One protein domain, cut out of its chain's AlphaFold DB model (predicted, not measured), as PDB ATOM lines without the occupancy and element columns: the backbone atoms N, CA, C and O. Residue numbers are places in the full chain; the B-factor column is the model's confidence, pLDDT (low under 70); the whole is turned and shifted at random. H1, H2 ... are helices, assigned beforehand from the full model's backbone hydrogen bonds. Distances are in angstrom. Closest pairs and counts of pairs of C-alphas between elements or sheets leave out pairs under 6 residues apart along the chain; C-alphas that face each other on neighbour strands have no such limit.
ATOM      1  N   PHE A  16     -21.914  21.051 -55.487       68.50
ATOM      2  CA  PHE A  16     -20.596  20.695 -56.007       68.50
ATOM      3  C   PHE A  16     -19.463  21.436 -55.282       68.50
ATOM      4  O   PHE A  16     -18.557  20.792 -54.757       68.50
ATOM      5  N   SER A  17     -19.547  22.766 -55.172       69.19
ATOM      6  CA  SER A  17     -18.553  23.587 -54.466       69.19
ATOM      7  C   SER A  17     -18.472  23.211 -52.986       69.19
ATOM      8  O   SER A  17     -17.386  23.063 -52.433       69.19
ATOM      9  N   THR A  18     -19.621  22.939 -52.365       76.88
ATOM     10  CA  THR A  18     -19.689  22.463 -50.978       76.88
ATOM     11  C   THR A  18     -18.959  21.129 -50.808       76.88
ATOM     12  O   THR A  18     -18.143  20.984 -49.902       76.88
ATOM     13  N   VAL A  19     -19.201  20.155 -51.692       80.44
ATOM     14  CA  VAL A  19     -18.546  18.838 -51.628       80.44
ATOM     15  C   VAL A  19     -17.040  18.957 -51.851       80.44
ATOM     16  O   VAL A  19     -16.276  18.387 -51.077       80.44
ATOM     17  N   VAL A  20     -16.595  19.712 -52.859       81.56
ATOM     18  CA  VAL A  20     -15.162  19.893 -53.144       81.56
ATOM     19  C   VAL A  20     -14.452  20.588 -51.982       81.56
ATOM     20  O   VAL A  20     -13.389  20.127 -51.564       81.56
ATOM     21  N   ALA A  21     -15.053  21.637 -51.413       82.06
ATOM     22  CA  ALA A  21     -14.494  22.327 -50.255       82.06
ATOM     23  C   ALA A  21     -14.368  21.385 -49.047       82.06
ATOM     24  O   ALA A  21     -13.308  21.297 -48.433       82.06
ATOM     25  N   LEU A  22     -15.413  20.608 -48.745       85.50
ATOM     26  CA  LEU A  22     -15.387  19.663 -47.627       85.50
ATOM     27  C   LEU A  22     -14.374  18.536 -47.833       85.50
ATOM     28  O   LEU A  22     -13.663  18.192 -46.892       85.50
ATOM     29  N   LEU A  23     -14.271  17.981 -49.042       87.81
ATOM     30  CA  LEU A  23     -13.268  16.961 -49.360       87.81
ATOM     31  C   LEU A  23     -11.848  17.504 -49.188       87.81
ATOM     32  O   LEU A  23     -10.999  16.822 -48.615       87.81
ATOM     33  N   ALA A  24     -11.600  18.737 -49.634       85.06
ATOM     34  CA  ALA A  24     -10.309  19.384 -49.458       85.06
ATOM     35  C   ALA A  24      -9.990  19.601 -47.970       85.06
ATOM     36  O   ALA A  24      -8.924  19.189 -47.514       85.06
ATOM     37  N   ALA A  25     -10.935  20.132 -47.186       84.94
ATOM     38  CA  ALA A  25     -10.787  20.314 -45.741       84.94
ATOM     39  C   ALA A  25     -10.540  18.990 -44.992       84.94
ATOM     40  O   ALA A  25      -9.678  18.917 -44.114       84.94
ATOM     41  N   PHE A  26     -11.249  17.919 -45.361       89.38
ATOM     42  CA  PHE A  26     -11.008  16.581 -44.817       89.38
ATOM     43  C   PHE A  26      -9.619  16.055 -45.181       89.38
ATOM     44  O   PHE A  26      -8.954  15.451 -44.343       89.38
ATOM     45  N   GLY A  27      -9.153  16.314 -46.403       88.06
ATOM     46  CA  GLY A  27      -7.794  15.983 -46.811       88.06
ATOM     47  C   GLY A  27      -6.740  16.689 -45.951       88.06
ATOM     48  O   GLY A  27      -5.782  16.041 -45.536       88.06
ATOM     49  N   VAL A  28      -6.944  17.969 -45.603       88.44
ATOM     50  CA  VAL A  28      -6.074  18.685 -44.647       88.44
ATOM     51  C   VAL A  28      -6.026  17.941 -43.319       88.44
ATOM     52  O   VAL A  28      -4.937  17.607 -42.863       88.44
ATOM     53  N   LEU A  29      -7.191  17.624 -42.745       90.00
ATOM     54  CA  LEU A  29      -7.304  16.919 -41.468       90.00
ATOM     55  C   LEU A  29      -6.548  15.587 -41.479       90.00
ATOM     56  O   LEU A  29      -5.824  15.298 -40.531       90.00
ATOM     57  N   LEU A  30      -6.682  14.787 -42.538       90.94
ATOM     58  CA  LEU A  30      -5.985  13.502 -42.644       90.94
ATOM     59  C   LEU A  30      -4.464  13.667 -42.678       90.94
ATOM     60  O   LEU A  30      -3.747  12.868 -42.080       90.94
ATOM     61  N   VAL A  31      -3.969  14.704 -43.353       87.56
ATOM     62  CA  VAL A  31      -2.531  14.966 -43.458       87.56
ATOM     63  C   VAL A  31      -1.959  15.522 -42.151       87.56
ATOM     64  O   VAL A  31      -0.842  15.179 -41.772       87.56
ATOM     65  N   THR A  32      -2.704  16.370 -41.443       87.56
ATOM     66  CA  THR A  32      -2.249  17.039 -40.214       87.56
ATOM     67  C   THR A  32      -2.551  16.258 -38.935       87.56
ATOM     68  O   THR A  32      -2.077  16.664 -37.872       87.56
ATOM     69  N   ALA A  33      -3.293  15.145 -38.984       89.06
ATOM     70  CA  ALA A  33      -3.676  14.321 -37.828       89.06
ATOM     71  C   ALA A  33      -2.513  13.492 -37.236       89.06
ATOM     72  O   ALA A  33      -2.608  12.281 -37.055       89.06
ATOM     73  N   VAL A  34      -1.404  14.154 -36.906       87.69
ATOM     74  CA  VAL A  34      -0.208  13.553 -36.291       87.69
ATOM     75  C   VAL A  34      -0.134  13.741 -34.776       87.69
ATOM     76  O   VAL A  34       0.626  13.051 -34.106       87.69
ATOM     77  N   SER A  35      -0.902  14.678 -34.218       88.81
ATOM     78  CA  SER A  35      -0.927  14.989 -32.789       88.81
ATOM     79  C   SER A  35      -2.337  15.357 -32.341       88.81
ATOM     80  O   SER A  35      -3.160  15.807 -33.138       88.81
ATOM     81  N   VAL A  36      -2.618  15.225 -31.043       89.06
ATOM     82  CA  VAL A  36      -3.905  15.643 -30.471       89.06
ATOM     83  C   VAL A  36      -4.158  17.140 -30.686       89.06
ATOM     84  O   VAL A  36      -5.282  17.537 -30.977       89.06
ATOM     85  N   TYR A  37      -3.109  17.970 -30.629       87.19
ATOM     86  CA  TYR A  37      -3.228  19.417 -30.820       87.19
ATOM     87  C   TYR A  37      -3.611  19.766 -32.260       87.19
ATOM     88  O   TYR A  37      -4.524  20.561 -32.486       87.19
ATOM     89  N   THR A  38      -2.951  19.141 -33.238       85.56
ATOM     90  CA  THR A  38      -3.251  19.349 -34.660       85.56
ATOM     91  C   THR A  38      -4.590  18.742 -35.045       85.56
ATOM     92  O   THR A  38      -5.284  19.311 -35.884       85.56
ATOM     93  N   LEU A  39      -4.997  17.641 -34.408       87.50
ATOM     94  CA  LEU A  39      -6.314  17.047 -34.599       87.50
ATOM     95  C   LEU A  39      -7.419  17.992 -34.117       87.50
ATOM     96  O   LEU A  39      -8.336  18.278 -34.878       87.50
ATOM     97  N   ILE A  40      -7.313  18.530 -32.897       90.62
ATOM     98  CA  ILE A  40      -8.291  19.489 -32.355       90.62
ATOM     99  C   ILE A  40      -8.356  20.748 -33.230       90.62
ATOM    100  O   ILE A  40      -9.447  21.208 -33.577       90.62
ATOM    101  N   ALA A  41      -7.204  21.287 -33.633       87.06
ATOM    102  CA  ALA A  41      -7.139  22.430 -34.541       87.06
ATOM    103  C   ALA A  41      -7.786  22.115 -35.904       87.06
ATOM    104  O   ALA A  41      -8.601  22.886 -36.398       87.06
ATOM    105  N   SER A  42      -7.510  20.947 -36.488       86.81
ATOM    106  CA  SER A  42      -8.063  20.580 -37.798       86.81
ATOM    107  C   SER A  42      -9.567  20.336 -37.730       86.81
ATOM    108  O   SER A  42     -10.311  20.843 -38.561       86.81
ATOM    109  N   VAL A  43     -10.039  19.622 -36.704       91.31
ATOM    110  CA  VAL A  43     -11.468  19.378 -36.474       91.31
ATOM    111  C   VAL A  43     -12.207  20.694 -36.252       91.31
ATOM    112  O   VAL A  43     -13.231  20.927 -36.888       91.31
ATOM    113  N   SER A  44     -11.689  21.578 -35.394       89.94
ATOM    114  CA  SER A  44     -12.311  22.890 -35.177       89.94
ATOM    115  C   SER A  44     -12.353  23.719 -36.461       89.94
ATOM    116  O   SER A  44     -13.396  24.290 -36.770       89.94
ATOM    117  N   GLY A  45     -11.282  23.712 -37.259       84.94
ATOM    118  CA  GLY A  45     -11.246  24.364 -38.565       84.94
ATOM    119  C   GLY A  45     -12.308  23.832 -39.535       84.94
ATOM    120  O   GLY A  45     -13.056  24.627 -40.105       84.94
ATOM    121  N   VAL A  46     -12.457  22.503 -39.655       88.69
ATOM    122  CA  VAL A  46     -13.529  21.871 -40.452       88.69
ATOM    123  C   VAL A  46     -14.910  22.299 -39.949       88.69
ATOM    124  O   VAL A  46     -15.768  22.660 -40.752       88.69
ATOM    125  N   VAL A  47     -15.135  22.306 -38.631       90.31
ATOM    126  CA  VAL A  47     -16.418  22.714 -38.037       90.31
ATOM    127  C   VAL A  47     -16.742  24.169 -38.370       90.31
ATOM    128  O   VAL A  47     -17.852  24.450 -38.816       90.31
ATOM    129  N   PHE A  48     -15.793  25.096 -38.213       86.12
ATOM    130  CA  PHE A  48     -16.001  26.495 -38.596       86.12
ATOM    131  C   PHE A  48     -16.298  26.637 -40.089       86.12
ATOM    132  O   PHE A  48     -17.185  27.402 -40.455       86.12
ATOM    133  N   LEU A  49     -15.625  25.867 -40.943       84.75
ATOM    134  CA  LEU A  49     -15.851  25.893 -42.384       84.75
ATOM    135  C   LEU A  49     -17.268  25.417 -42.743       84.75
ATOM    136  O   LEU A  49     -17.982  26.103 -43.473       84.75
ATOM    137  N   VAL A  50     -17.722  24.308 -42.147       86.81
ATOM    138  CA  VAL A  50     -19.103  23.811 -42.275       86.81
ATOM    139  C   VAL A  50     -20.105  24.861 -41.795       86.81
ATOM    140  O   VAL A  50     -21.087  25.141 -42.480       86.81
ATOM    141  N   VAL A  51     -19.861  25.479 -40.637       85.25
ATOM    142  CA  VAL A  51     -20.740  26.524 -40.092       85.25
ATOM    143  C   VAL A  51     -20.775  27.751 -41.006       85.25
ATOM    144  O   VAL A  51     -21.850  28.312 -41.204       85.25
ATOM    145  N   GLY A  52     -19.641  28.154 -41.585       80.88
ATOM    146  CA  GLY A  52     -19.551  29.258 -42.542       80.88
ATOM    147  C   GLY A  52     -20.355  28.990 -43.813       80.88
ATOM    148  O   GLY A  52     -21.158  29.834 -44.207       80.88
ATOM    149  N   LEU A  53     -20.227  27.785 -44.380       80.69
ATOM    150  CA  LEU A  53     -21.007  27.333 -45.538       80.69
ATOM    151  C   LEU A  53     -22.513  27.313 -45.241       80.69
ATOM    152  O   LEU A  53     -23.302  27.846 -46.014       80.69
ATOM    153  N   VAL A  54     -22.925  26.740 -44.105       82.12
ATOM    154  CA  VAL A  54     -24.347  26.628 -43.728       82.12
ATOM    155  C   VAL A  54     -24.963  27.990 -43.403       82.12
ATOM    156  O   VAL A  54     -26.130  28.228 -43.705       82.12
ATOM    157  N   ARG A  55     -24.204  28.899 -42.779       80.62
ATOM    158  CA  ARG A  55     -24.694  30.242 -42.420       80.62
ATOM    159  C   ARG A  55     -24.618  31.251 -43.565       80.62
ATOM    160  O   ARG A  55     -25.140  32.359 -43.397       80.62
ATOM    161  N   GLY A  56     -23.977  30.889 -44.676       76.75
ATOM    162  CA  GLY A  56     -23.704  31.799 -45.783       76.75
ATOM    163  C   GLY A  56     -22.762  32.938 -45.384       76.75
ATOM    164  O   GLY A  56     -23.018  34.085 -45.722       76.75
ATOM    165  N   SER A  57     -21.745  32.668 -44.555       78.88
ATOM    166  CA  SER A  57     -20.861  33.697 -43.990       78.88
ATOM    167  C   SER A  57     -19.414  33.491 -44.426       78.88
ATOM    168  O   SER A  57     -18.737  32.568 -43.965       78.88
ATOM    169  N   SER A  58     -18.934  34.406 -45.269       80.88
ATOM    170  CA  SER A  58     -17.553  34.450 -45.762       80.88
ATOM    171  C   SER A  58     -16.530  34.705 -44.650       80.88
ATOM    172  O   SER A  58     -15.433  34.141 -44.663       80.88
ATOM    173  N   GLU A  59     -16.895  35.500 -43.640       82.94
ATOM    174  CA  GLU A  59     -16.054  35.748 -42.464       82.94
ATOM    175  C   GLU A  59     -15.799  34.457 -41.678       82.94
ATOM    176  O   GLU A  59     -14.648  34.103 -41.424       82.94
ATOM    177  N   ILE A  60     -16.857  33.708 -41.346       84.81
ATOM    178  CA  ILE A  60     -16.734  32.448 -40.596       84.81
ATOM    179  C   ILE A  60     -15.942  31.412 -41.408       84.81
ATOM    180  O   ILE A  60     -15.103  30.701 -40.852       84.81
ATOM    181  N   LEU A  61     -16.166  31.352 -42.724       83.56
ATOM    182  CA  LEU A  61     -15.444  30.452 -43.623       83.56
ATOM    183  C   LEU A  61     -13.941  30.775 -43.681       83.56
ATOM    184  O   LEU A  61     -13.102  29.871 -43.648       83.56
ATOM    185  N   THR A  62     -13.596  32.064 -43.700       83.81
ATOM    186  CA  THR A  62     -12.205  32.533 -43.666       83.81
ATOM    187  C   THR A  62     -11.541  32.205 -42.331       83.81
ATOM    188  O   THR A  62     -10.419  31.703 -42.319       83.81
ATOM    189  N   VAL A  63     -12.246  32.389 -41.210       88.94
ATOM    190  CA  VAL A  63     -11.749  31.990 -39.884       88.94
ATOM    191  C   VAL A  63     -11.504  30.481 -39.820       88.94
ATOM    192  O   VAL A  63     -10.434  30.060 -39.387       88.94
ATOM    193  N   GLY A  64     -12.436  29.653 -40.301       85.88
ATOM    194  CA  GLY A  64     -12.255  28.196 -40.329       85.88
ATOM    195  C   GLY A  64     -11.059  27.756 -41.174       85.88
ATOM    196  O   GLY A  64     -10.273  26.909 -40.751       85.88
ATOM    197  N   SER A  65     -10.865  28.399 -42.325       86.12
ATOM    198  CA  SER A  65      -9.722  28.146 -43.210       86.12
ATOM    199  C   SER A  65      -8.395  28.595 -42.586       86.12
ATOM    200  O   SER A  65      -7.390  27.896 -42.696       86.12
ATOM    201  N   ALA A  66      -8.390  29.716 -41.860       87.00
ATOM    202  CA  ALA A  66      -7.224  30.175 -41.108       87.00
ATOM    203  C   ALA A  66      -6.865  29.214 -39.964       87.00
ATOM    204  O   ALA A  66      -5.689  28.931 -39.743       87.00
ATOM    205  N   VAL A  67      -7.865  28.662 -39.267       90.19
ATOM    206  CA  VAL A  67      -7.657  27.637 -38.232       90.19
ATOM    207  C   VAL A  67      -7.097  26.343 -38.842       90.19
ATOM    208  O   VAL A  67      -6.139  25.789 -38.298       90.19
ATOM    209  N   LEU A  68      -7.614  25.898 -39.997       87.38
ATOM    210  CA  LEU A  68      -7.053  24.763 -40.749       87.38
ATOM    211  C   LEU A  68      -5.590  25.007 -41.131       87.38
ATOM    212  O   LEU A  68      -4.742  24.149 -40.894       87.38
ATOM    213  N   PHE A  69      -5.273  26.192 -41.651       89.94
ATOM    214  CA  PHE A  69      -3.898  26.560 -41.974       89.94
ATOM    215  C   PHE A  69      -3.002  26.585 -40.727       89.94
ATOM    216  O   PHE A  69      -1.874  26.094 -40.762       89.94
ATOM    217  N   GLY A  70      -3.515  27.075 -39.598       91.38
ATOM    218  CA  GLY A  70      -2.832  27.005 -38.308       91.38
ATOM    219  C   GLY A  70      -2.464  25.571 -37.917       91.38
ATOM    220  O   GLY A  70      -1.347  25.325 -37.466       91.38
ATOM    221  N   ALA A  71      -3.350  24.602 -38.168       89.88
ATOM    222  CA  ALA A  71      -3.049  23.189 -37.947       89.88
ATOM    223  C   ALA A  71      -1.909  22.682 -38.848       89.88
ATOM    224  O   ALA A  71      -1.065  21.920 -38.374       89.88
ATOM    225  N   VAL A  72      -1.835  23.135 -40.107       90.56
ATOM    226  CA  VAL A  72      -0.716  22.831 -41.024       90.56
ATOM    227  C   VAL A  72       0.601  23.387 -40.486       90.56
ATOM    228  O   VAL A  72       1.604  22.674 -40.467       90.56
ATOM    229  N   VAL A  73       0.604  24.629 -39.993       90.69
ATOM    230  CA  VAL A  73       1.798  25.254 -39.402       90.69
ATOM    231  C   VAL A  73       2.278  24.464 -38.186       90.69
ATOM    232  O   VAL A  73       3.453  24.108 -38.112       90.69
ATOM    233  N   VAL A  74       1.374  24.127 -37.261       89.69
ATOM    234  CA  VAL A  74       1.714  23.326 -36.075       89.69
ATOM    235  C   VAL A  74       2.222  21.940 -36.480       89.69
ATOM    236  O   VAL A  74       3.220  21.477 -35.937       89.69
ATOM    237  N   ALA A  75       1.603  21.292 -37.468       88.88
ATOM    238  CA  ALA A  75       2.067  20.005 -37.979       88.88
ATOM    239  C   ALA A  75       3.483  20.092 -38.586       88.88
ATOM    240  O   ALA A  75       4.285  19.171 -38.430       88.88
ATOM    241  N   GLY A  76       3.825  21.220 -39.214       86.25
ATOM    242  CA  GLY A  76       5.180  21.487 -39.692       86.25
ATOM    243  C   GLY A  76       6.196  21.658 -38.567       86.25
ATOM    244  O   GLY A  76       7.293  21.112 -38.653       86.25
ATOM    245  N   LEU A  77       5.815  22.327 -37.473       88.50
ATOM    246  CA  LEU A  77       6.648  22.431 -36.267       88.50
ATOM    247  C   LEU A  77       6.892  21.067 -35.605       88.50
ATOM    248  O   LEU A  77       7.935  20.861 -34.991       88.50
ATOM    249  N   LEU A  78       5.957  20.128 -35.762       88.94
ATOM    250  CA  LEU A  78       6.088  18.745 -35.296       88.94
ATOM    251  C   LEU A  78       6.920  17.855 -36.237       88.94
ATOM    252  O   LEU A  78       7.116  16.678 -35.944       88.94
ATOM    253  N   GLY A  79       7.427  18.398 -37.347       84.19
ATOM    254  CA  GLY A  79       8.361  17.701 -38.229       84.19
ATOM    255  C   GLY A  79       7.717  16.859 -39.331       84.19
ATOM    256  O   GLY A  79       8.385  15.978 -39.875       84.19
ATOM    257  N   ILE A  80       6.451  17.109 -39.700       87.81
ATOM    258  CA  ILE A  80       5.872  16.494 -40.907       87.81
ATOM    259  C   ILE A  80       6.739  16.823 -42.131       87.81
ATOM    260  O   ILE A  80       7.215  17.948 -42.300       87.81
ATOM    261  N   ALA A  81       6.912  15.841 -43.024       85.06
ATOM    262  CA  ALA A  81       7.707  16.036 -44.229       85.06
ATOM    263  C   ALA A  81       7.153  17.196 -45.092       85.06
ATOM    264  O   ALA A  81       5.941  17.258 -45.325       85.06
ATOM    265  N   PRO A  82       8.014  18.070 -45.653       82.19
ATOM    266  CA  PRO A  82       7.586  19.278 -46.372       82.19
ATOM    267  C   PRO A  82       6.596  19.034 -47.517       82.19
ATOM    268  O   PRO A  82       5.747  19.876 -47.793       82.19
ATOM    269  N   LEU A  83       6.680  17.869 -48.169       82.19
ATOM    270  CA  LEU A  83       5.763  17.481 -49.239       82.19
ATOM    271  C   LEU A  83       4.315  17.355 -48.738       82.19
ATOM    272  O   LEU A  83       3.399  17.852 -49.384       82.19
ATOM    273  N   PHE A  84       4.106  16.757 -47.565       86.50
ATOM    274  CA  PHE A  84       2.776  16.639 -46.967       86.50
ATOM    275  C   PHE A  84       2.242  17.998 -46.503       86.50
ATOM    276  O   PHE A  84       1.065  18.286 -46.694       86.50
ATOM    277  N   LEU A  85       3.105  18.874 -45.979       87.62
ATOM    278  CA  LEU A  85       2.712  20.239 -45.610       87.62
ATOM    279  C   LEU A  85       2.255  21.058 -46.817       87.62
ATOM    280  O   LEU A  85       1.267  21.778 -46.721       87.62
ATOM    281  N   LEU A  86       2.934  20.919 -47.959       85.25
ATOM    282  CA  LEU A  86       2.523  21.569 -49.204       85.25
ATOM    283  C   LEU A  86       1.165  21.069 -49.685       85.25
ATOM    284  O   LEU A  86       0.324  21.883 -50.055       85.25
ATOM    285  N   ILE A  87       0.929  19.754 -49.632       86.44
ATOM    286  CA  ILE A  87      -0.374  19.170 -49.971       86.44
ATOM    287  C   ILE A  87      -1.458  19.726 -49.043       86.44
ATOM    288  O   ILE A  87      -2.494  20.180 -49.519       86.44
ATOM    289  N   ALA A  88      -1.219  19.753 -47.731       88.62
ATOM    290  CA  ALA A  88      -2.190  20.264 -46.767       88.62
ATOM    291  C   ALA A  88      -2.454  21.771 -46.944       88.62
ATOM    292  O   ALA A  88      -3.607  22.204 -46.930       88.62
ATOM    293  N   ALA A  89      -1.418  22.580 -47.179       86.38
ATOM    294  CA  ALA A  89      -1.571  24.008 -47.456       86.38
ATOM    295  C   ALA A  89      -2.376  24.242 -48.743       86.38
ATOM    296  O   ALA A  89      -3.303  25.047 -48.758       86.38
ATOM    297  N   PHE A  90      -2.079  23.488 -49.801       85.06
ATOM    298  CA  PHE A  90      -2.792  23.561 -51.070       85.06
ATOM    299  C   PHE A  90      -4.274  23.192 -50.929       85.06
ATOM    300  O   PHE A  90      -5.145  23.937 -51.378       85.06
ATOM    301  N   LEU A  91      -4.577  22.090 -50.238       86.50
ATOM    302  CA  LEU A  91      -5.951  21.688 -49.932       86.50
ATOM    303  C   LEU A  91      -6.686  22.733 -49.082       86.50
ATOM    304  O   LEU A  91      -7.867  22.982 -49.311       86.50
ATOM    305  N   THR A  92      -5.991  23.393 -48.152       87.56
ATOM    306  CA  THR A  92      -6.569  24.496 -47.367       87.56
ATOM    307  C   THR A  92      -7.005  25.648 -48.271       87.56
ATOM    308  O   THR A  92      -8.124  26.140 -48.143       87.56
ATOM    309  N   VAL A  93      -6.155  26.049 -49.223       86.44
ATOM    310  CA  VAL A  93      -6.477  27.134 -50.159       86.44
ATOM    311  C   VAL A  93      -7.632  26.749 -51.080       86.44
ATOM    312  O   VAL A  93      -8.548  27.548 -51.238       86.44
ATOM    313  N   ILE A  94      -7.646  25.526 -51.626       82.69
ATOM    314  CA  ILE A  94      -8.774  25.033 -52.439       82.69
ATOM    315  C   ILE A  94     -10.073  25.082 -51.639       82.69
ATOM    316  O   ILE A  94     -11.090  25.553 -52.140       82.69
ATOM    317  N   SER A  95     -10.043  24.605 -50.394       85.88
ATOM    318  CA  SER A  95     -11.224  24.600 -49.539       85.88
ATOM    319  C   SER A  95     -11.777  26.005 -49.309       85.88
ATOM    320  O   SER A  95     -12.995  26.184 -49.291       85.88
ATOM    321  N   TRP A  96     -10.894  26.985 -49.117       85.62
ATOM    322  CA  TRP A  96     -11.273  28.377 -48.915       85.62
ATOM    323  C   TRP A  96     -11.794  29.025 -50.202       85.62
ATOM    324  O   TRP A  96     -12.888  29.578 -50.188       85.62
ATOM    325  N   ASP A  97     -11.062  28.911 -51.313       84.19
ATOM    326  CA  ASP A  97     -11.395  29.533 -52.604       84.19
ATOM    327  C   ASP A  97     -12.729  29.012 -53.154       84.19
ATOM    328  O   ASP A  97     -13.642  29.785 -53.440       84.19
ATOM    329  N   VAL A  98     -12.895  27.684 -53.193       80.06
ATOM    330  CA  VAL A  98     -14.142  27.041 -53.637       80.06
ATOM    331  C   VAL A  98     -15.309  27.419 -52.723       80.06
ATOM    332  O   VAL A  98     -16.421  27.651 -53.202       80.06
ATOM    333  N   GLY A  99     -15.067  27.492 -51.411       80.31
ATOM    334  CA  GLY A  99     -16.067  27.902 -50.430       80.31
ATOM    335  C   GLY A  99     -16.517  29.352 -50.623       80.31
ATOM    336  O   GLY A  99     -17.716  29.611 -50.688       80.31
ATOM    337  N   GLN A 100     -15.570  30.279 -50.772       78.94
ATOM    338  CA  GLN A 100     -15.835  31.699 -51.012       78.94
ATOM    339  C   GLN A 100     -16.567  31.923 -52.332       78.94
ATOM    340  O   GLN A 100     -17.604  32.577 -52.345       78.94
ATOM    341  N   ASN A 101     -16.075  31.333 -53.423       75.25
ATOM    342  CA  ASN A 101     -16.710  31.440 -54.733       75.25
ATOM    343  C   ASN A 101     -18.144  30.884 -54.708       75.25
ATOM    344  O   ASN A 101     -19.068  31.510 -55.224       75.25
ATOM    345  N   GLY A 102     -18.347  29.745 -54.034       73.00
ATOM    346  CA  GLY A 102     -19.671  29.166 -53.837       73.00
ATOM    347  C   GLY A 102     -20.636  30.119 -53.130       73.00
ATOM    348  O   GLY A 102     -21.779  30.215 -53.562       73.00
ATOM    349  N   LEU A 103     -20.175  30.838 -52.097       74.56
ATOM    350  CA  LEU A 103     -20.969  31.840 -51.379       74.56
ATOM    351  C   LEU A 103     -21.290  33.063 -52.252       74.56
ATOM    352  O   LEU A 103     -22.460  33.434 -52.352       74.56
ATOM    353  N   THR A 104     -20.289  33.632 -52.931       75.38
ATOM    354  CA  THR A 104     -20.449  34.804 -53.810       75.38
ATOM    355  C   THR A 104     -21.465  34.556 -54.926       75.38
ATOM    356  O   THR A 104     -22.313  35.403 -55.193       75.38
ATOM    357  N   ILE A 105     -21.452  33.371 -55.538       71.19
ATOM    358  CA  ILE A 105     -22.388  33.034 -56.622       71.19
ATOM    359  C   ILE A 105     -23.829  32.911 -56.125       71.19
ATOM    360  O   ILE A 105     -24.754  33.332 -56.823       71.19
ATOM    361  N   THR A 106     -24.033  32.375 -54.917       68.75
ATOM    362  CA  THR A 106     -25.364  32.361 -54.289       68.75
ATOM    363  C   THR A 106     -25.911  33.762 -54.038       68.75
ATOM    364  O   THR A 106     -27.117  33.952 -54.186       68.75
ATOM    365  N   ASP A 107     -25.050  34.720 -53.690       70.12
ATOM    366  CA  ASP A 107     -25.450  36.102 -53.403       70.12
ATOM    367  C   ASP A 107     -25.734  36.914 -54.682       70.12
ATOM    368  O   ASP A 107     -26.657  37.729 -54.695       70.12
ATOM    369  N   GLU A 108     -24.977  36.695 -55.766       64.81
ATOM    370  CA  GLU A 108     -25.037  37.544 -56.967       64.81
ATOM    371  C   GLU A 108     -26.020  37.070 -58.047       64.81
ATOM    372  O   GLU A 108     -26.658  37.897 -58.699       64.81
ATOM    373  N   VAL A 109     -26.149  35.760 -58.281       61.56
ATOM    374  CA  VAL A 109     -26.826  35.250 -59.493       61.56
ATOM    375  C   VAL A 109     -28.245  34.758 -59.207       61.56
ATOM    376  O   VAL A 109     -29.096  34.732 -60.099       61.56
ATOM    377  N   GLY A 110     -28.538  34.369 -57.964       56.88
ATOM    378  CA  GLY A 110     -29.727  33.570 -57.685       56.88
ATOM    379  C   GLY A 110     -29.688  32.221 -58.429       56.88
ATOM    380  O   GLY A 110     -28.890  31.977 -59.328       56.88
ATOM    381  N   ARG A 111     -30.542  31.282 -58.026       51.50
ATOM    382  CA  ARG A 111     -30.456  29.831 -58.313       51.50
ATOM    383  C   ARG A 111     -30.527  29.392 -59.800       51.50
ATOM    384  O   ARG A 111     -30.644  28.196 -60.052       51.50
ATOM    385  N   GLU A 112     -30.521  30.287 -60.788       49.31
ATOM    386  CA  GLU A 112     -31.034  29.987 -62.137       49.31
ATOM    387  C   GLU A 112     -30.149  30.387 -63.327       49.31
ATOM    388  O   GLU A 112     -30.688  30.715 -64.369       49.31
ATOM    389  N   VAL A 113     -28.817  30.260 -63.279       43.12
ATOM    390  CA  VAL A 113     -28.042  29.972 -64.512       43.12
ATOM    391  C   VAL A 113     -26.799  29.147 -64.178       43.12
ATOM    392  O   VAL A 113     -25.963  29.553 -63.379       43.12
ATOM    393  N   SER A 114     -26.641  27.987 -64.818       50.25
ATOM    394  CA  SER A 114     -25.452  27.140 -64.691       50.25
ATOM    395  C   SER A 114     -24.241  27.772 -65.395       50.25
ATOM    396  O   SER A 114     -24.049  27.590 -66.598       50.25
ATOM    397  N   THR A 115     -23.382  28.469 -64.655       52.50
ATOM    398  CA  THR A 115     -22.083  28.995 -65.126       52.50
ATOM    399  C   THR A 115     -20.915  28.029 -64.866       52.50
ATOM    400  O   THR A 115     -19.759  28.442 -64.807       52.50
ATOM    401  N   LEU A 116     -21.192  26.715 -64.829       54.62
ATOM    402  CA  LEU A 116     -20.225  25.632 -64.552       54.62
ATOM    403  C   LEU A 116     -18.947  25.696 -65.402       54.62
ATOM    404  O   LEU A 116     -17.862  25.328 -64.956       54.62
ATOM    405  N   ARG A 117     -19.062  26.160 -66.650       54.12
ATOM    406  CA  ARG A 117     -17.926  26.248 -67.575       54.12
ATOM    407  C   ARG A 117     -17.001  27.427 -67.265       54.12
ATOM    408  O   ARG A 117     -15.801  27.318 -67.491       54.12
ATOM    409  N   ILE A 118     -17.550  28.536 -66.769       53.91
ATOM    410  CA  ILE A 118     -16.786  29.749 -66.449       53.91
ATOM    411  C   ILE A 118     -16.141  29.599 -65.066       53.91
ATOM    412  O   ILE A 118     -14.946  29.853 -64.935       53.91
ATOM    413  N   GLU A 119     -16.881  29.071 -64.084       54.69
ATOM    414  CA  GLU A 119     -16.325  28.705 -62.774       54.69
ATOM    415  C   GLU A 119     -15.181  27.701 -62.907       54.69
ATOM    416  O   GLU A 119     -14.121  27.896 -62.318       54.69
ATOM    417  N   GLY A 120     -15.357  26.658 -63.726       54.69
ATOM    418  CA  GLY A 120     -14.336  25.633 -63.918       54.69
ATOM    419  C   GLY A 120     -13.022  26.187 -64.476       54.69
ATOM    420  O   GLY A 120     -11.956  25.819 -63.996       54.69
ATOM    421  N   ILE A 121     -13.069  27.103 -65.448       64.94
ATOM    422  CA  ILE A 121     -11.858  27.714 -66.029       64.94
ATOM    423  C   ILE A 121     -11.153  28.623 -65.016       64.94
ATOM    424  O   ILE A 121      -9.920  28.640 -64.962       64.94
ATOM    425  N   HIS A 122     -11.915  29.352 -64.199       58.47
ATOM    426  CA  HIS A 122     -11.347  30.209 -63.160       58.47
ATOM    427  C   HIS A 122     -10.683  29.379 -62.050       58.47
ATOM    428  O   HIS A 122      -9.518  29.606 -61.724       58.47
ATOM    429  N   LEU A 123     -11.365  28.328 -61.585       62.97
ATOM    430  CA  LEU A 123     -10.833  27.350 -60.635       62.97
ATOM    431  C   LEU A 123      -9.565  26.674 -61.148       62.97
ATOM    432  O   LEU A 123      -8.569  26.601 -60.435       62.97
ATOM    433  N   VAL A 124      -9.568  26.222 -62.403       65.12
ATOM    434  CA  VAL A 124      -8.387  25.611 -63.027       65.12
ATOM    435  C   VAL A 124      -7.232  26.608 -63.085       65.12
ATOM    436  O   VAL A 124      -6.097  26.230 -62.813       65.12
ATOM    437  N   SER A 125      -7.505  27.882 -63.372       64.75
ATOM    438  CA  SER A 125      -6.466  28.915 -63.418       64.75
ATOM    439  C   SER A 125      -5.827  29.142 -62.044       64.75
ATOM    440  O   SER A 125      -4.601  29.135 -61.941       64.75
ATOM    441  N   HIS A 126      -6.622  29.257 -60.975       64.25
ATOM    442  CA  HIS A 126      -6.097  29.363 -59.608       64.25
ATOM    443  C   HIS A 126      -5.346  28.107 -59.170       64.25
ATOM    444  O   HIS A 126      -4.242  28.208 -58.638       64.25
ATOM    445  N   VAL A 127      -5.887  26.924 -59.456       69.62
ATOM    446  CA  VAL A 127      -5.232  25.641 -59.176       69.62
ATOM    447  C   VAL A 127      -3.878  25.552 -59.875       69.62
ATOM    448  O   VAL A 127      -2.897  25.153 -59.247       69.62
ATOM    449  N   VAL A 128      -3.784  25.964 -61.141       68.56
ATOM    450  CA  VAL A 128      -2.524  25.989 -61.894       68.56
ATOM    451  C   VAL A 128      -1.538  26.965 -61.262       68.56
ATOM    452  O   VAL A 128      -0.403  26.578 -60.995       68.56
ATOM    453  N   VAL A 129      -1.958  28.198 -60.964       75.06
ATOM    454  CA  VAL A 129      -1.088  29.208 -60.339       75.06
ATOM    455  C   VAL A 129      -0.572  28.728 -58.982       75.06
ATOM    456  O   VAL A 129       0.627  28.807 -58.721       75.06
ATOM    457  N   LEU A 130      -1.447  28.167 -58.147       71.81
ATOM    458  CA  LEU A 130      -1.079  27.615 -56.844       71.81
ATOM    459  C   LEU A 130      -0.128  26.429 -56.977       71.81
ATOM    460  O   LEU A 130       0.860  26.359 -56.253       71.81
ATOM    461  N   THR A 131      -0.382  25.523 -57.920       73.12
ATOM    462  CA  THR A 131       0.469  24.347 -58.148       73.12
ATOM    463  C   THR A 131       1.852  24.759 -58.641       73.12
ATOM    464  O   THR A 131       2.865  24.267 -58.140       73.12
ATOM    465  N   VAL A 132       1.920  25.695 -59.591       72.06
ATOM    466  CA  VAL A 132       3.183  26.234 -60.112       72.06
ATOM    467  C   VAL A 132       3.941  26.964 -59.005       72.06
ATOM    468  O   VAL A 132       5.117  26.676 -58.787       72.06
ATOM    469  N   GLY A 133       3.271  27.838 -58.251       70.44
ATOM    470  CA  GLY A 133       3.862  28.549 -57.117       70.44
ATOM    471  C   GLY A 133       4.389  27.600 -56.039       70.44
ATOM    472  O   GLY A 133       5.531  27.737 -55.604       70.44
ATOM    473  N   ALA A 134       3.605  26.585 -55.665       73.94
ATOM    474  CA  ALA A 134       4.005  25.554 -54.711       73.94
ATOM    475  C   ALA A 134       5.205  24.740 -55.211       73.94
ATOM    476  O   ALA A 134       6.130  24.473 -54.445       73.94
ATOM    477  N   THR A 135       5.233  24.393 -56.500       75.19
ATOM    478  CA  THR A 135       6.344  23.655 -57.118       75.19
ATOM    479  C   THR A 135       7.627  24.482 -57.099       75.19
ATOM    480  O   THR A 135       8.666  23.992 -56.662       75.19
ATOM    481  N   ILE A 136       7.557  25.753 -57.509       73.75
ATOM    482  CA  ILE A 136       8.703  26.673 -57.486       73.75
ATOM    483  C   ILE A 136       9.204  26.854 -56.052       73.75
ATOM    484  O   ILE A 136      10.398  26.711 -55.796       73.75
ATOM    485  N   GLY A 137       8.295  27.109 -55.106       72.88
ATOM    486  CA  GLY A 137       8.628  27.251 -53.691       72.88
ATOM    487  C   GLY A 137       9.281  25.996 -53.113       72.88
ATOM    488  O   GLY A 137      10.280  26.096 -52.405       72.88
ATOM    489  N   TYR A 138       8.783  24.808 -53.464       73.56
ATOM    490  CA  TYR A 138       9.370  23.539 -53.038       73.56
ATOM    491  C   TYR A 138      10.772  23.324 -53.605       73.56
ATOM    492  O   TYR A 138      11.688  22.964 -52.864       73.56
ATOM    493  N   VAL A 139      10.960  23.564 -54.904       74.25
ATOM    494  CA  VAL A 139      12.270  23.451 -55.558       74.25
ATOM    495  C   VAL A 139      13.256  24.435 -54.935       74.25
ATOM    496  O   VAL A 139      14.376  24.042 -54.608       74.25
ATOM    497  N   ALA A 140      12.840  25.679 -54.691       70.88
ATOM    498  CA  ALA A 140      13.655  26.683 -54.015       70.88
ATOM    499  C   ALA A 140      14.009  26.255 -52.582       70.88
ATOM    500  O   ALA A 140      15.180  26.281 -52.213       70.88
ATOM    501  N   PHE A 141      13.034  25.778 -51.801       66.44
ATOM    502  CA  PHE A 141      13.252  25.259 -50.449       66.44
ATOM    503  C   PHE A 141      14.260  24.105 -50.439       66.44
ATOM    504  O   PHE A 141      15.206  24.116 -49.652       66.44
ATOM    505  N   ARG A 142      14.101  23.124 -51.335       75.75
ATOM    506  CA  ARG A 142      15.005  21.970 -51.462       75.75
ATOM    507  C   ARG A 142      16.408  22.381 -51.894       75.75
ATOM    508  O   ARG A 142      17.374  21.821 -51.386       75.75
ATOM    509  N   SER A 143      16.512  23.361 -52.789       71.31
ATOM    510  CA  SER A 143      17.792  23.882 -53.280       71.31
ATOM    511  C   SER A 143      18.523  24.690 -52.203       71.31
ATOM    512  O   SER A 143      19.721  24.513 -52.020       71.31
ATOM    513  N   ALA A 144      17.803  25.520 -51.441       65.38
ATOM    514  CA  ALA A 144      18.366  26.347 -50.372       65.38
ATOM    515  C   ALA A 144      18.765  25.534 -49.131       65.38
ATOM    516  O   ALA A 144      19.760  25.838 -48.482       65.38
ATOM    517  N   THR A 145      18.007  24.485 -48.802       62.16
ATOM    518  CA  THR A 145      18.318  23.587 -47.676       62.16
ATOM    519  C   THR A 145      19.248  22.433 -48.069       62.16
ATOM    520  O   THR A 145      19.604  21.614 -47.228       62.16
ATOM    521  N   GLY A 146      19.642  22.332 -49.345       57.78
ATOM    522  CA  GLY A 146      20.553  21.300 -49.853       57.78
ATOM    523  C   GLY A 146      20.056  19.856 -49.693       57.78
ATOM    524  O   GLY A 146      20.821  18.923 -49.903       57.78
ATOM    525  N   GLY A 147      18.799  19.646 -49.290       58.19
ATOM    526  CA  GLY A 147      18.269  18.332 -48.921       58.19
ATOM    527  C   GLY A 147      18.758  17.784 -47.572       58.19
ATOM    528  O   GLY A 147      18.294  16.711 -47.183       58.19
ATOM    529  N   TYR A 148      19.616  18.507 -46.844       55.31
ATOM    530  CA  TYR A 148      20.146  18.101 -45.541       55.31
ATOM    531  C   TYR A 148      19.535  18.964 -44.426       55.31
ATOM    532  O   TYR A 148      19.412  20.179 -44.585       55.31
ATOM    533  N   PRO A 149      19.134  18.386 -43.280       64.62
ATOM    534  CA  PRO A 149      18.562  19.171 -42.196       64.62
ATOM    535  C   PRO A 149      19.613  20.160 -41.676       64.62
ATOM    536  O   PRO A 149      20.637  19.747 -41.138       64.62
ATOM    537  N   VAL A 150      19.361  21.466 -41.791       68.12
ATOM    538  CA  VAL A 150      20.254  22.512 -41.253       68.12
ATOM    539  C   VAL A 150      20.504  22.295 -39.756       68.12
ATOM    540  O   VAL A 150      21.624  22.436 -39.282       68.12
ATOM    541  N   PHE A 151      19.490  21.825 -39.023       60.06
ATOM    542  CA  PHE A 151      19.626  21.406 -37.628       60.06
ATOM    543  C   PHE A 151      20.576  20.220 -37.426       60.06
ATOM    544  O   PHE A 151      21.252  20.174 -36.407       60.06
ATOM    545  N   ALA A 152      20.670  19.288 -38.379       70.31
ATOM    546  CA  ALA A 152      21.635  18.192 -38.314       70.31
ATOM    547  C   ALA A 152      23.064  18.702 -38.532       70.31
ATOM    548  O   ALA A 152      23.965  18.256 -37.834       70.31
ATOM    549  N   LEU A 153      23.267  19.677 -39.426       78.31
ATOM    550  CA  LEU A 153      24.564  20.346 -39.575       78.31
ATOM    551  C   LEU A 153      24.950  21.109 -38.304       78.31
ATOM    552  O   LEU A 153      26.085  20.999 -37.858       78.31
ATOM    553  N   ILE A 154      24.005  21.828 -37.689       78.19
ATOM    554  CA  ILE A 154      24.228  22.524 -36.413       78.19
ATOM    555  C   ILE A 154      24.541  21.519 -35.300       78.19
ATOM    556  O   ILE A 154      25.517  21.702 -34.584       78.19
ATOM    557  N   ALA A 155      23.767  20.441 -35.168       77.19
ATOM    558  CA  ALA A 155      24.006  19.401 -34.168       77.19
ATOM    559  C   ALA A 155      25.359  18.702 -34.376       77.19
ATOM    560  O   ALA A 155      26.059  18.426 -33.406       77.19
ATOM    561  N   LEU A 156      25.755  18.463 -35.630       85.44
ATOM    562  CA  LEU A 156      27.057  17.901 -35.980       85.44
ATOM    563  C   LEU A 156      28.183  18.879 -35.637       85.44
ATOM    564  O   LEU A 156      29.176  18.470 -35.048       85.44
ATOM    565  N   LEU A 157      28.006  20.172 -35.918       89.62
ATOM    566  CA  LEU A 157      28.958  21.213 -35.537       89.62
ATOM    567  C   LEU A 157      29.108  21.301 -34.012       89.62
ATOM    568  O   LEU A 157      30.226  21.317 -33.509       89.62
ATOM    569  N   VAL A 158      27.995  21.290 -33.273       93.12
ATOM    570  CA  VAL A 158      27.982  21.266 -31.802       93.12
ATOM    571  C   VAL A 158      28.680  20.011 -31.275       93.12
ATOM    572  O   VAL A 158      29.509  20.113 -30.375       93.12
ATOM    573  N   GLY A 159      28.402  18.842 -31.855       93.19
ATOM    574  CA  GLY A 159      29.060  17.585 -31.494       93.19
ATOM    575  C   GLY A 159      30.568  17.606 -31.752       93.19
ATOM    576  O   GLY A 159      31.338  17.163 -30.904       93.19
ATOM    577  N   VAL A 160      31.004  18.170 -32.881       96.19
ATOM    578  CA  VAL A 160      32.427  18.350 -33.208       96.19
ATOM    579  C   VAL A 160      33.096  19.313 -32.231       96.19
ATOM    580  O   VAL A 160      34.180  19.013 -31.745       96.19
ATOM    581  N   ILE A 161      32.457  20.438 -31.899       95.38
ATOM    582  CA  ILE A 161      32.976  21.386 -30.903       95.38
ATOM    583  C   ILE A 161      33.123  20.700 -29.540       95.38
ATOM    584  O   ILE A 161      34.174  20.820 -28.917       95.38
ATOM    585  N   ALA A 162      32.116  19.940 -29.101       92.69
ATOM    586  CA  ALA A 162      32.174  19.195 -27.847       92.69
ATOM    587  C   ALA A 162      33.330  18.178 -27.837       92.69
ATOM    588  O   ALA A 162      34.100  18.144 -26.884       92.69
ATOM    589  N   LEU A 163      33.503  17.413 -28.923       91.56
ATOM    590  CA  LEU A 163      34.622  16.478 -29.098       91.56
ATOM    591  C   LEU A 163      35.984  17.172 -29.039       91.56
ATOM    592  O   LEU A 163      36.897  16.663 -28.396       91.56
ATOM    593  N   LEU A 164      36.124  18.320 -29.705       95.50
ATOM    594  CA  LEU A 164      37.366  19.092 -29.711       95.50
ATOM    595  C   LEU A 164      37.707  19.621 -28.320       95.50
ATOM    596  O   LEU A 164      38.862  19.536 -27.928       95.50
ATOM    597  N   ILE A 165      36.714  20.112 -27.574       94.25
ATOM    598  CA  ILE A 165      36.908  20.557 -26.190       94.25
ATOM    599  C   ILE A 165      37.361  19.379 -25.320       94.25
ATOM    600  O   ILE A 165      38.339  19.505 -24.599       94.25
ATOM    601  N   THR A 166      36.715  18.213 -25.434       89.50
ATOM    602  CA  THR A 166      37.099  17.016 -24.663       89.50
ATOM    603  C   THR A 166      38.485  16.479 -25.026       89.50
ATOM    604  O   THR A 166      39.161  15.939 -24.166       89.50
ATOM    605  N   LEU A 167      38.919  16.603 -26.283       89.44
ATOM    606  CA  LEU A 167      40.266  16.207 -26.721       89.44
ATOM    607  C   LEU A 167      41.361  17.207 -26.319       89.44
ATOM    608  O   LEU A 167      42.541  16.884 -26.444       89.44
ATOM    609  N   GLN A 168      40.981  18.427 -25.932       81.56
ATOM    610  CA  GLN A 168      41.895  19.488 -25.505       81.56
ATOM    611  C   GLN A 168      42.120  19.528 -23.985       81.56
ATOM    612  O   GLN A 168      42.983  20.290 -23.547       81.56
ATOM    613  N   GLU A 169      41.390  18.721 -23.209       53.38
ATOM    614  CA  GLU A 169      41.647  18.456 -21.781       53.38
ATOM    615  C   GLU A 169      42.434  17.154 -21.578       53.38
ATOM    616  O   GLU A 169      43.265  17.122 -20.640       53.38
TER     617      GLU A 169
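Overview. This is residues 16 to 169 of the 169 residues of an uncharacterized protein of Haladaptatus sp. R4 (UniProt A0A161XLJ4). The long helix H5 runs along one side of a four-helix up-and-down bundle, H1 to H4, and packs on H4 alone. From the last two residues of H5 on, the chain sticks out from the body as an arm, residues 143 to 169, which holds H6 and makes much of the length. The 154 printed residues have six named helices, H1 to H6 in chain order, and no named strand: all helix. The whole is loose, with a radius of gyration of the C-alphas of 20.7 A and spans of 83 by 31 by 21 A.

Arrangement. H5, residues 116 to 144, touches H4, residues 82 to 108, through 123 to 134 and 86 to 98 alone; the closest C-alphas, Leu 86 and Ala 134, are 7.0 A apart. The two form a hairpin at a shallow tilt of 24 degrees, opposite ways. H4 touches H1, residues 16 to 32, with the C-alphas of Ala 21 and Ser 95 closest at 4.0 A. H4 touches H3, residues 58 to 77, opposite ways at 0 degrees, with the C-alphas of Ser 65 and Trp 96 closest at 5.9 A. H2, residues 36 to 55, touches H3, with the C-alphas of Gly 45 and Gly 64 closest at 4.3 A. H6, residues 150 to 167, touches no helix. In each helix every O i to N i+4 pair is within hydrogen-bond range.

Along the chain. H5 is 41.1 A long from C-alpha 116 at (-20.225, 25.632, -64.552), and H4 is 38.9 A. H1 begins at C-alpha 16, (-20.596, 20.695, -56.007). H6 ends at C-alpha 167, (40.266, 16.207, -26.721).

Size, cuts and confidence. The C-alphas farthest apart, Glu 112 and Glu 169, are 83.9 A apart. The printed part has no cut and no long link. Confidence is under 70 in 34 residues, among them 108 to 128 and 144 to 151.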